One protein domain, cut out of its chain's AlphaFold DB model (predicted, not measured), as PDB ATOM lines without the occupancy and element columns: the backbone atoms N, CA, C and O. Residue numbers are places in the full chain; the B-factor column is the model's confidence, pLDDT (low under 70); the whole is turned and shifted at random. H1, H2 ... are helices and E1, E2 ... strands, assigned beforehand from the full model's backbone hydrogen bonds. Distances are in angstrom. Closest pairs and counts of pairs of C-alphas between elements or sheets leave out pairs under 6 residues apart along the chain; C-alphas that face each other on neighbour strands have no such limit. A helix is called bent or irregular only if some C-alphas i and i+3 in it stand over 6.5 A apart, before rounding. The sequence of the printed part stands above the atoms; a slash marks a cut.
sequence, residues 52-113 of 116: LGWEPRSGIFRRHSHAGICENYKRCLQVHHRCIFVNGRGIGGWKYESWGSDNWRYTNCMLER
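AT A GLANCE: This is residues 52 to 113 of the 116 residues of an uncharacterized protein of Hyphomicrobium facile (UniProt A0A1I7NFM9). A small hairpin of two strands, E1 and E2, stands at one side of the model, and two helices, H2 and H4, lie side by side, running opposite ways, at the other. The short H3 comes close to both E1 and H4, while H1, after E2, makes a corner with H2. The printed part has 62 residues, with four named helices and two named strands that follow each other along the chain as E1, E2, H1, H2, H3, H4; the sheet E1 - E2 is antiparallel and the class is mixed, helices and strands. The whole is compact, with a radius of gyration of the C-alphas of 11.5 A and spans of 30 by 27 by 16 A.

HOW THE PARTS SIT: E1, residues 52 to 55, and E2, residues 60 to 64, form an antiparallel hairpin at 123 degrees, with N 53 and O 62 3.0 A apart and N 62 and O 53 2.9 A apart, both within hydrogen-bond range. The closest C-alphas of E1 and H3, residues 96 to 102, are those of Trp 54 and Gly 100, 6.1 A apart. H3 and H4, residues 104 to 111, are close but not clearly touching, about perpendicular at 86 degrees; their closest C-alphas are those of Gly 100 and Thr 107, 6.4 A apart. H4 touches H2, residues 73 to 87, at a shallow tilt of 24 degrees, opposite ways, the closest C-alphas being those of Asn 87 and Tyr 106, 4.8 A apart. H1, residues 67 to 71, and H2 touch only at the corner, H2 with residues 75 to 77 alone; the closest C-alphas are those of Ile 69 and Cys 76, 5.5 A apart. H2 and H3 are apart. Every O i to N i+4 pair is within hydrogen-bond range in H1, H2 and H4; in H3 it is 1 of 3, with 1 of 4 O i to N i+3 pairs.

IN THESE COORDINATES: E1 begins at C-alpha 52 (-33.023, -1.551, 56.644) and is 8.6 A long; E2 is 10.1 A, H1 6.6 A and H2 20.0 A. H3, 9.8 A, is irregular, with C-alphas 97 and 100 7.8 A apart. H4, 10.3 A, ends at C-alpha 111 (-39.022, 0.106, 39.459).

THE WHOLE: The C-alphas farthest apart, those of Glu 71 and Gly 92, are 32.1 A apart. The printed part has no cut and no long link. Residues 88 to 102 have pLDDT under 70.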
ATOM      1  N   LEU A  52     -34.396  -1.880  57.004       83.62
ATOM      2  CA  LEU A  52     -33.023  -1.551  56.644       83.62
ATOM      3  C   LEU A  52     -32.565  -2.477  55.508       83.62
ATOM      4  O   LEU A  52     -32.527  -3.691  55.689       83.62
ATOM      5  N   GLY A  53     -32.193  -1.908  54.360       78.25
ATOM      6  CA  GLY A  53     -31.734  -2.683  53.209       78.25
ATOM      7  C   GLY A  53     -31.243  -1.815  52.048       78.25
ATOM      8  O   GLY A  53     -31.115  -0.597  52.172       78.25
ATOM      9  N   TRP A  54     -30.978  -2.442  50.903       79.69
ATOM     10  CA  TRP A  54     -30.662  -1.733  49.662       79.69
ATOM     11  C   TRP A  54     -31.893  -1.005  49.121       79.69
ATOM     12  O   TRP A  54     -32.844  -1.665  48.715       79.69
ATOM     13  N   GLU A  55     -31.853   0.326  49.060       85.06
ATOM     14  CA  GLU A  55     -32.913   1.105  48.426       85.06
ATOM     15  C   GLU A  55     -32.693   1.168  46.905       85.06
ATOM     16  O   GLU A  55     -31.716   1.785  46.455       85.06
ATOM     17  N   PRO A  56     -33.598   0.598  46.092       82.12
ATOM     18  CA  PRO A  56     -33.417   0.500  44.650       82.12
ATOM     19  C   PRO A  56     -33.416   1.848  43.919       82.12
ATOM     20  O   PRO A  56     -32.694   1.971  42.933       82.12
ATOM     21  N   ARG A  57     -34.157   2.871  44.379       85.31
ATOM     22  CA  ARG A  57     -34.207   4.180  43.693       85.31
ATOM     23  C   ARG A  57     -32.947   5.006  43.899       85.31
ATOM     24  O   ARG A  57     -32.481   5.655  42.970       85.31
ATOM     25  N   SER A  58     -32.419   5.018  45.121       86.06
ATOM     26  CA  SER A  58     -31.233   5.811  45.466       86.06
ATOM     27  C   SER A  58     -29.923   5.039  45.345       86.06
ATOM     28  O   SER A  58     -28.865   5.653  45.415       86.06
ATOM     29  N   GLY A  59     -29.969   3.712  45.208       82.06
ATOM     30  CA  GLY A  59     -28.777   2.875  45.082       82.06
ATOM     31  C   GLY A  59     -27.860   2.914  46.309       82.06
ATOM     32  O   GLY A  59     -26.643   2.812  46.178       82.06
ATOM     33  N   ILE A  60     -28.428   3.116  47.499       81.94
ATOM     34  CA  ILE A  60     -27.690   3.162  48.767       81.94
ATOM     35  C   ILE A  60     -28.397   2.314  49.815       81.94
ATOM     36  O   ILE A  60     -29.612   2.115  49.768       81.94
ATOM     37  N   PHE A  61     -27.639   1.831  50.790       81.75
ATOM     38  CA  PHE A  61     -28.182   1.056  51.896       81.75
ATOM     39  C   PHE A  61     -28.791   1.996  52.947       81.75
ATOM     40  O   PHE A  61     -28.086   2.815  53.537       81.75
ATOM     41  N   ARG A  62     -30.105   1.915  53.166       84.81
ATOM     42  CA  ARG A  62     -30.840   2.765  54.117       84.81
ATOM     43  C   ARG A  62     -32.144   2.109  54.560       84.81
ATOM     44  O   ARG A  62     -32.553   1.079  54.027       84.81
ATOM     45  N   ARG A  63     -32.825   2.720  55.534       87.31
ATOM     46  CA  ARG A  63     -34.224   2.359  55.797       87.31
ATOM     47  C   ARG A  63     -35.082   2.759  54.605       87.31
ATOM     48  O   ARG A  63     -35.032   3.915  54.186       87.31
ATOM     49  N   HIS A  64     -35.856   1.818  54.096       86.44
ATOM     50  CA  HIS A  64     -36.777   2.042  52.999       86.44
ATOM     51  C   HIS A  64     -37.993   1.123  53.079       86.44
ATOM     52  O   HIS A  64     -38.070   0.257  53.941       86.44
ATOM     53  N   SER A  65     -38.956   1.361  52.200       87.50
ATOM     54  CA  SER A  65     -40.119   0.511  51.973       87.50
ATOM     55  C   SER A  65     -40.479   0.578  50.499       87.50
ATOM     56  O   SER A  65     -40.232   1.607  49.869       87.50
ATOM     57  N   HIS A  66     -41.146  -0.445  49.975       88.00
ATOM     58  CA  HIS A  66     -41.623  -0.424  48.599       88.00
ATOM     59  C   HIS A  66     -43.103  -0.032  48.555       88.00
ATOM     60  O   HIS A  66     -43.965  -0.798  48.976       88.00
ATOM     61  N   ALA A  67     -43.431   1.173  48.086       85.94
ATOM     62  CA  ALA A  67     -44.812   1.674  48.142       85.94
ATOM     63  C   ALA A  67     -45.758   0.873  47.229       85.94
ATOM     64  O   ALA A  67     -46.850   0.478  47.639       85.94
ATOM     65  N   GLY A  68     -45.299   0.547  46.017       86.75
ATOM     66  CA  GLY A  68     -46.127  -0.112  45.006       86.75
ATOM     67  C   GLY A  68     -46.622  -1.507  45.399       86.75
ATOM     68  O   GLY A  68     -47.766  -1.877  45.124       86.75
ATOM     69  N   ILE A  69     -45.802  -2.288  46.109       84.81
ATOM     70  CA  ILE A  69     -46.237  -3.590  46.631       84.81
ATOM     71  C   ILE A  69     -47.288  -3.442  47.748       84.81
ATOM     72  O   ILE A  69     -48.129  -4.325  47.912       84.81
ATOM     73  N   CYS A  70     -47.302  -2.331  48.484       85.38
ATOM     74  CA  CYS A  70     -48.295  -2.106  49.540       85.38
ATOM     75  C   CYS A  70     -49.654  -1.746  49.000       85.38
ATOM     76  O   CYS A  70     -50.667  -2.174  49.548       85.38
ATOM     77  N   GLU A  71     -49.664  -1.013  47.899       90.88
ATOM     78  CA  GLU A  71     -50.886  -0.691  47.189       90.88
ATOM     79  C   GLU A  71     -51.453  -1.928  46.486       90.88
ATOM     80  O   GLU A  71     -52.662  -2.162  46.517       90.88
ATOM     81  N   ASN A  72     -50.600  -2.760  45.868       91.50
ATOM     82  CA  ASN A  72     -51.067  -3.919  45.108       91.50
ATOM     83  C   ASN A  72     -50.109  -5.122  45.142       91.50
ATOM     84  O   ASN A  72     -49.464  -5.481  44.149       91.50
ATOM     85  N   TYR A  73     -50.090  -5.812  46.284       85.88
ATOM     86  CA  TYR A  73     -49.232  -6.976  46.526       85.88
ATOM     87  C   TYR A  73     -49.370  -8.066  45.455       85.88
ATOM     88  O   TYR A  73     -48.371  -8.574  44.949       85.88
ATOM     89  N   LYS A  74     -50.605  -8.413  45.061       89.69
ATOM     90  CA  LYS A  74     -50.864  -9.504  44.103       89.69
ATOM     91  C   LYS A  74     -50.274  -9.207  42.724       89.69
ATOM     92  O   LYS A  74     -49.595 -10.064  42.160       89.69
ATOM     93  N   ARG A  75     -50.493  -7.995  42.200       93.94
ATOM     94  CA  ARG A  75     -49.887  -7.542  40.938       93.94
ATOM     95  C   ARG A  75     -48.369  -7.574  41.044       93.94
ATOM     96  O   ARG A  75     -47.697  -8.120  40.171       93.94
ATOM     97  N   CYS A  76     -47.827  -6.997  42.109       91.50
ATOM     98  CA  CYS A  76     -46.387  -6.852  42.236       91.50
ATOM     99  C   CYS A  76     -45.667  -8.182  42.448       91.50
ATOM    100  O   CYS A  76     -44.552  -8.340  41.961       91.50
ATOM    101  N   LEU A  77     -46.315  -9.174  43.059       88.44
ATOM    102  CA  LEU A  77     -45.785 -10.531  43.132       88.44
ATOM    103  C   LEU A  77     -45.668 -11.166  41.736       88.44
ATOM    104  O   LEU A  77     -44.635 -11.737  41.400       88.44
ATOM    105  N   GLN A  78     -46.675 -11.008  40.871       91.81
ATOM    106  CA  GLN A  78     -46.596 -11.487  39.482       91.81
ATOM    107  C   GLN A  78     -45.469 -10.798  38.701       91.81
ATOM    108  O   GLN A  78     -44.725 -11.450  37.965       91.81
ATOM    109  N   VAL A  79     -45.316  -9.482  38.885       92.12
ATOM    110  CA  VAL A  79     -44.206  -8.716  38.300       92.12
ATOM    111  C   VAL A  79     -42.866  -9.227  38.824       92.12
ATOM    112  O   VAL A  79     -41.977  -9.473  38.013       92.12
ATOM    113  N   HIS A  80     -42.739  -9.475  40.131       88.19
ATOM    114  CA  HIS A  80     -41.543 -10.051  40.745       88.19
ATOM    115  C   HIS A  80     -41.146 -11.361  40.066       88.19
ATOM    116  O   HIS A  80     -40.021 -11.470  39.582       88.19
ATOM    117  N   HIS A  81     -42.077 -12.314  39.950       87.56
ATOM    118  CA  HIS A  81     -41.817 -13.599  39.293       87.56
ATOM    119  C   HIS A  81     -41.373 -13.434  37.834       87.56
ATOM    120  O   HIS A  81     -40.444 -14.106  37.387       87.56
ATOM    121  N   ARG A  82     -41.987 -12.511  37.088       90.31
ATOM    122  CA  ARG A  82     -41.593 -12.231  35.703       90.31
ATOM    123  C   ARG A  82     -40.199 -11.606  35.623       90.31
ATOM    124  O   ARG A  82     -39.368 -12.058  34.838       90.31
ATOM    125  N   CYS A  83     -39.946 -10.568  36.412       88.25
ATOM    126  CA  CYS A  83     -38.680  -9.847  36.400       88.25
ATOM    127  C   CYS A  83     -37.533 -10.740  36.878       88.25
ATOM    128  O   CYS A  83     -36.467 -10.705  36.276       88.25
ATOM    129  N   ILE A  84     -37.725 -11.566  37.913       85.69
ATOM    130  CA  ILE A  84     -36.667 -12.458  38.407       85.69
ATOM    131  C   ILE A  84     -36.381 -13.601  37.429       85.69
ATOM    132  O   ILE A  84     -35.230 -13.979  37.262       85.69
ATOM    133  N   PHE A  85     -37.391 -14.117  36.724       82.88
ATOM    134  CA  PHE A  85     -37.184 -15.167  35.727       82.88
ATOM    135  C   PHE A  85     -36.361 -14.675  34.526       82.88
ATOM    136  O   PHE A  85     -35.472 -15.380  34.056       82.88
ATOM    137  N   VAL A  86     -36.651 -13.463  34.038       79.19
ATOM    138  CA  VAL A  86     -36.012 -12.905  32.833       79.19
ATOM    139  C   VAL A  86     -34.701 -12.189  33.156       79.19
ATOM    140  O   VAL A  86     -33.705 -12.365  32.463       79.19
ATOM    141  N   ASN A  87     -34.709 -11.368  34.206       79.88
ATOM    142  CA  ASN A  87     -33.627 -10.443  34.538       79.88
ATOM    143  C   ASN A  87     -32.879 -10.828  35.816       79.88
ATOM    144  O   ASN A  87     -31.878 -10.193  36.134       79.88
ATOM    145  N   GLY A  88     -33.366 -11.820  36.565       67.50
ATOM    146  CA  GLY A  88     -32.754 -12.264  37.808       67.50
ATOM    147  C   GLY A  88     -31.624 -13.236  37.528       67.50
ATOM    148  O   GLY A  88     -31.853 -14.431  37.389       67.50
ATOM    149  N   ARG A  89     -30.408 -12.707  37.448       66.38
ATOM    150  CA  ARG A  89     -29.130 -13.431  37.451       66.38
ATOM    151  C   ARG A  89     -28.072 -12.355  37.660       66.38
ATOM    152  O   ARG A  89     -27.748 -11.629  36.724       66.38
ATOM    153  N   GLY A  90     -27.631 -12.202  38.906       65.75
ATOM    154  CA  GLY A  90     -26.517 -11.314  39.223       65.75
ATOM    155  C   GLY A  90     -25.254 -11.714  38.457       65.75
ATOM    156  O   GLY A  90     -25.159 -12.827  37.932       65.75
ATOM    157  N   ILE A  91     -24.293 -10.802  38.371       62.75
ATOM    158  CA  ILE A  91     -22.970 -11.052  37.790       62.75
ATOM    159  C   ILE A  91     -22.145 -11.940  38.745       62.75
ATOM    160  O   ILE A  91     -21.302 -12.716  38.293       62.75
ATOM    161  N   GLY A  92     -22.406 -11.874  40.056       63.53
ATOM    162  CA  GLY A  92     -21.783 -12.701  41.089       63.53
ATOM    163  C   GLY A  92     -22.707 -13.753  41.714       63.53
ATOM    164  O   GLY A  92     -23.914 -13.811  41.486       63.53
ATOM    165  N   GLY A  93     -22.122 -14.608  42.562       61.31
ATOM    166  CA  GLY A  93     -22.912 -15.383  43.522       61.31
ATOM    167  C   GLY A  93     -23.663 -14.438  44.466       61.31
ATOM    168  O   GLY A  93     -23.155 -13.364  44.787       61.31
ATOM    169  N   TRP A  94     -24.859 -14.835  44.910       60.78
ATOM    170  CA  TRP A  94     -25.714 -14.013  45.773       60.78
ATOM    171  C   TRP A  94     -24.935 -13.471  46.986       60.78
ATOM    172  O   TRP A  94     -24.384 -14.248  47.769       60.78
ATOM    173  N   LYS A  95     -24.903 -12.145  47.148       63.72
ATOM    174  CA  LYS A  95     -24.381 -11.445  48.333       63.72
ATOM    175  C   LYS A  95     -25.376 -10.367  48.742       63.72
ATOM    176  O   LYS A  95     -25.897  -9.649  47.891       63.72
ATOM    177  N   TYR A  96     -25.651 -10.262  50.036       63.09
ATOM    178  CA  TYR A  96     -26.717  -9.404  50.553       63.09
ATOM    179  C   TYR A  96     -26.429  -7.919  50.301       63.09
ATOM    180  O   TYR A  96     -27.293  -7.166  49.858       63.09
ATOM    181  N   GLU A  97     -25.179  -7.526  50.514       63.75
ATOM    182  CA  GLU A  97     -24.670  -6.163  50.401       63.75
ATOM    183  C   GLU A  97     -24.648  -5.664  48.953       63.75
ATOM    184  O   GLU A  97     -24.684  -4.459  48.716       63.75
ATOM    185  N   SER A  98     -24.605  -6.582  47.982       62.12
ATOM    186  CA  SER A  98     -24.537  -6.254  46.559       62.12
ATOM    187  C   SER A  98     -25.759  -6.695  45.763       62.12
ATOM    188  O   SER A  98     -25.784  -6.450  44.570       62.12
ATOM    189  N   TRP A  99     -26.783  -7.320  46.355       63.25
ATOM    190  CA  TRP A  99     -27.905  -7.883  45.584       63.25
ATOM    191  C   TRP A  99     -28.572  -6.858  44.659       63.25
ATOM    192  O   TRP A  99     -28.867  -7.151  43.502       63.25
ATOM    193  N   GLY A 100     -28.779  -5.638  45.153       62.38
ATOM    194  CA  GLY A 100     -29.406  -4.576  44.378       62.38
ATOM    195  C   GLY A 100     -28.548  -4.013  43.243       62.38
ATOM    196  O   GLY A 100     -29.104  -3.650  42.206       62.38
ATOM    197  N   SER A 101     -27.220  -3.977  43.410       63.31
ATOM    198  CA  SER A 101     -26.273  -3.514  42.385       63.31
ATOM    199  C   SER A 101     -25.900  -4.620  41.391       63.31
ATOM    200  O   SER A 101     -25.844  -4.386  40.187       63.31
ATOM    201  N   ASP A 102     -25.717  -5.842  41.884       68.75
ATOM    202  CA  ASP A 102     -25.383  -7.040  41.117       68.75
ATOM    203  C   ASP A 102     -26.558  -7.499  40.240       68.75
ATOM    204  O   ASP A 102     -26.358  -8.026  39.150       68.75
ATOM    205  N   ASN A 103     -27.795  -7.224  40.666       78.62
ATOM    206  CA  ASN A 103     -29.022  -7.595  39.959       78.62
ATOM    207  C   ASN A 103     -29.806  -6.366  39.452       78.62
ATOM    208  O   ASN A 103     -31.040  -6.332  39.486       78.62
ATOM    209  N   TRP A 104     -29.093  -5.336  38.978       80.12
ATOM    210  CA  TRP A 104     -29.671  -4.046  38.571       80.12
ATOM    211  C   TRP A 104     -30.782  -4.165  37.515       80.12
ATOM    212  O   TRP A 104     -31.734  -3.391  37.537       80.12
ATOM    213  N   ARG A 105     -30.716  -5.154  36.611       85.06
ATOM    214  CA  ARG A 105     -31.755  -5.383  35.586       85.06
ATOM    215  C   ARG A 105     -33.079  -5.813  36.203       85.06
ATOM    216  O   ARG A 105     -34.140  -5.339  35.806       85.06
ATOM    217  N   TYR A 106     -33.015  -6.716  37.178       86.88
ATOM    218  CA  TYR A 106     -34.179  -7.097  37.965       86.88
ATOM    219  C   TYR A 106     -34.703  -5.886  38.744       86.88
ATOM    220  O   TYR A 106     -35.894  -5.595  38.669       86.88
ATOM    221  N   THR A 107     -33.817  -5.133  39.402       87.00
ATOM    222  CA  THR A 107     -34.180  -3.920  40.146       87.00
ATOM    223  C   THR A 107     -34.905  -2.888  39.276       87.00
ATOM    224  O   THR A 107     -35.989  -2.439  39.648       87.00
ATOM    225  N   ASN A 108     -34.377  -2.579  38.091       88.94
ATOM    226  CA  ASN A 108     -35.002  -1.646  37.153       88.94
ATOM    227  C   ASN A 108     -36.361  -2.154  36.665       88.94
ATOM    228  O   ASN A 108     -37.321  -1.393  36.656       88.94
ATOM    229  N   CYS A 109     -36.486  -3.447  36.354       90.88
ATOM    230  CA  CYS A 109     -37.764  -4.045  35.957       90.88
ATOM    231  C   CYS A 109     -38.852  -3.874  37.033       90.88
ATOM    232  O   CYS A 109     -40.013  -3.640  36.706       90.88
ATOM    233  N   MET A 110     -38.489  -3.964  38.316       90.88
ATOM    234  CA  MET A 110     -39.429  -3.736  39.417       90.88
ATOM    235  C   MET A 110     -39.788  -2.253  39.591       90.88
ATOM    236  O   MET A 110     -40.947  -1.944  39.873       90.88
ATOM    237  N   LEU A 111     -38.822  -1.347  39.397       91.44
ATOM    238  CA  LEU A 111     -39.022   0.106  39.459       91.44
ATOM    239  C   LEU A 111     -39.901   0.623  38.316       91.44
ATOM    240  O   LEU A 111     -40.858   1.343  38.568       91.44
ATOM    241  N   GLU A 112     -39.634   0.206  37.078       94.31
ATOM    242  CA  GLU A 112     -40.407   0.574  35.877       94.31
ATOM    243  C   GLU A 112     -41.863   0.093  35.923       94.31
ATOM    244  O   GLU A 112     -42.704   0.516  35.131       94.31
ATOM    245  N   ARG A 113     -42.164  -0.846  36.821       93.88
ATOM    246  CA  ARG A 113     -43.508  -1.377  37.047       93.88
ATOM    247  C   ARG A 113     -44.128  -0.861  38.335       93.88
ATOM    248  O   ARG A 113     -45.150  -1.412  38.736       93.88
TER     249      ARG A 113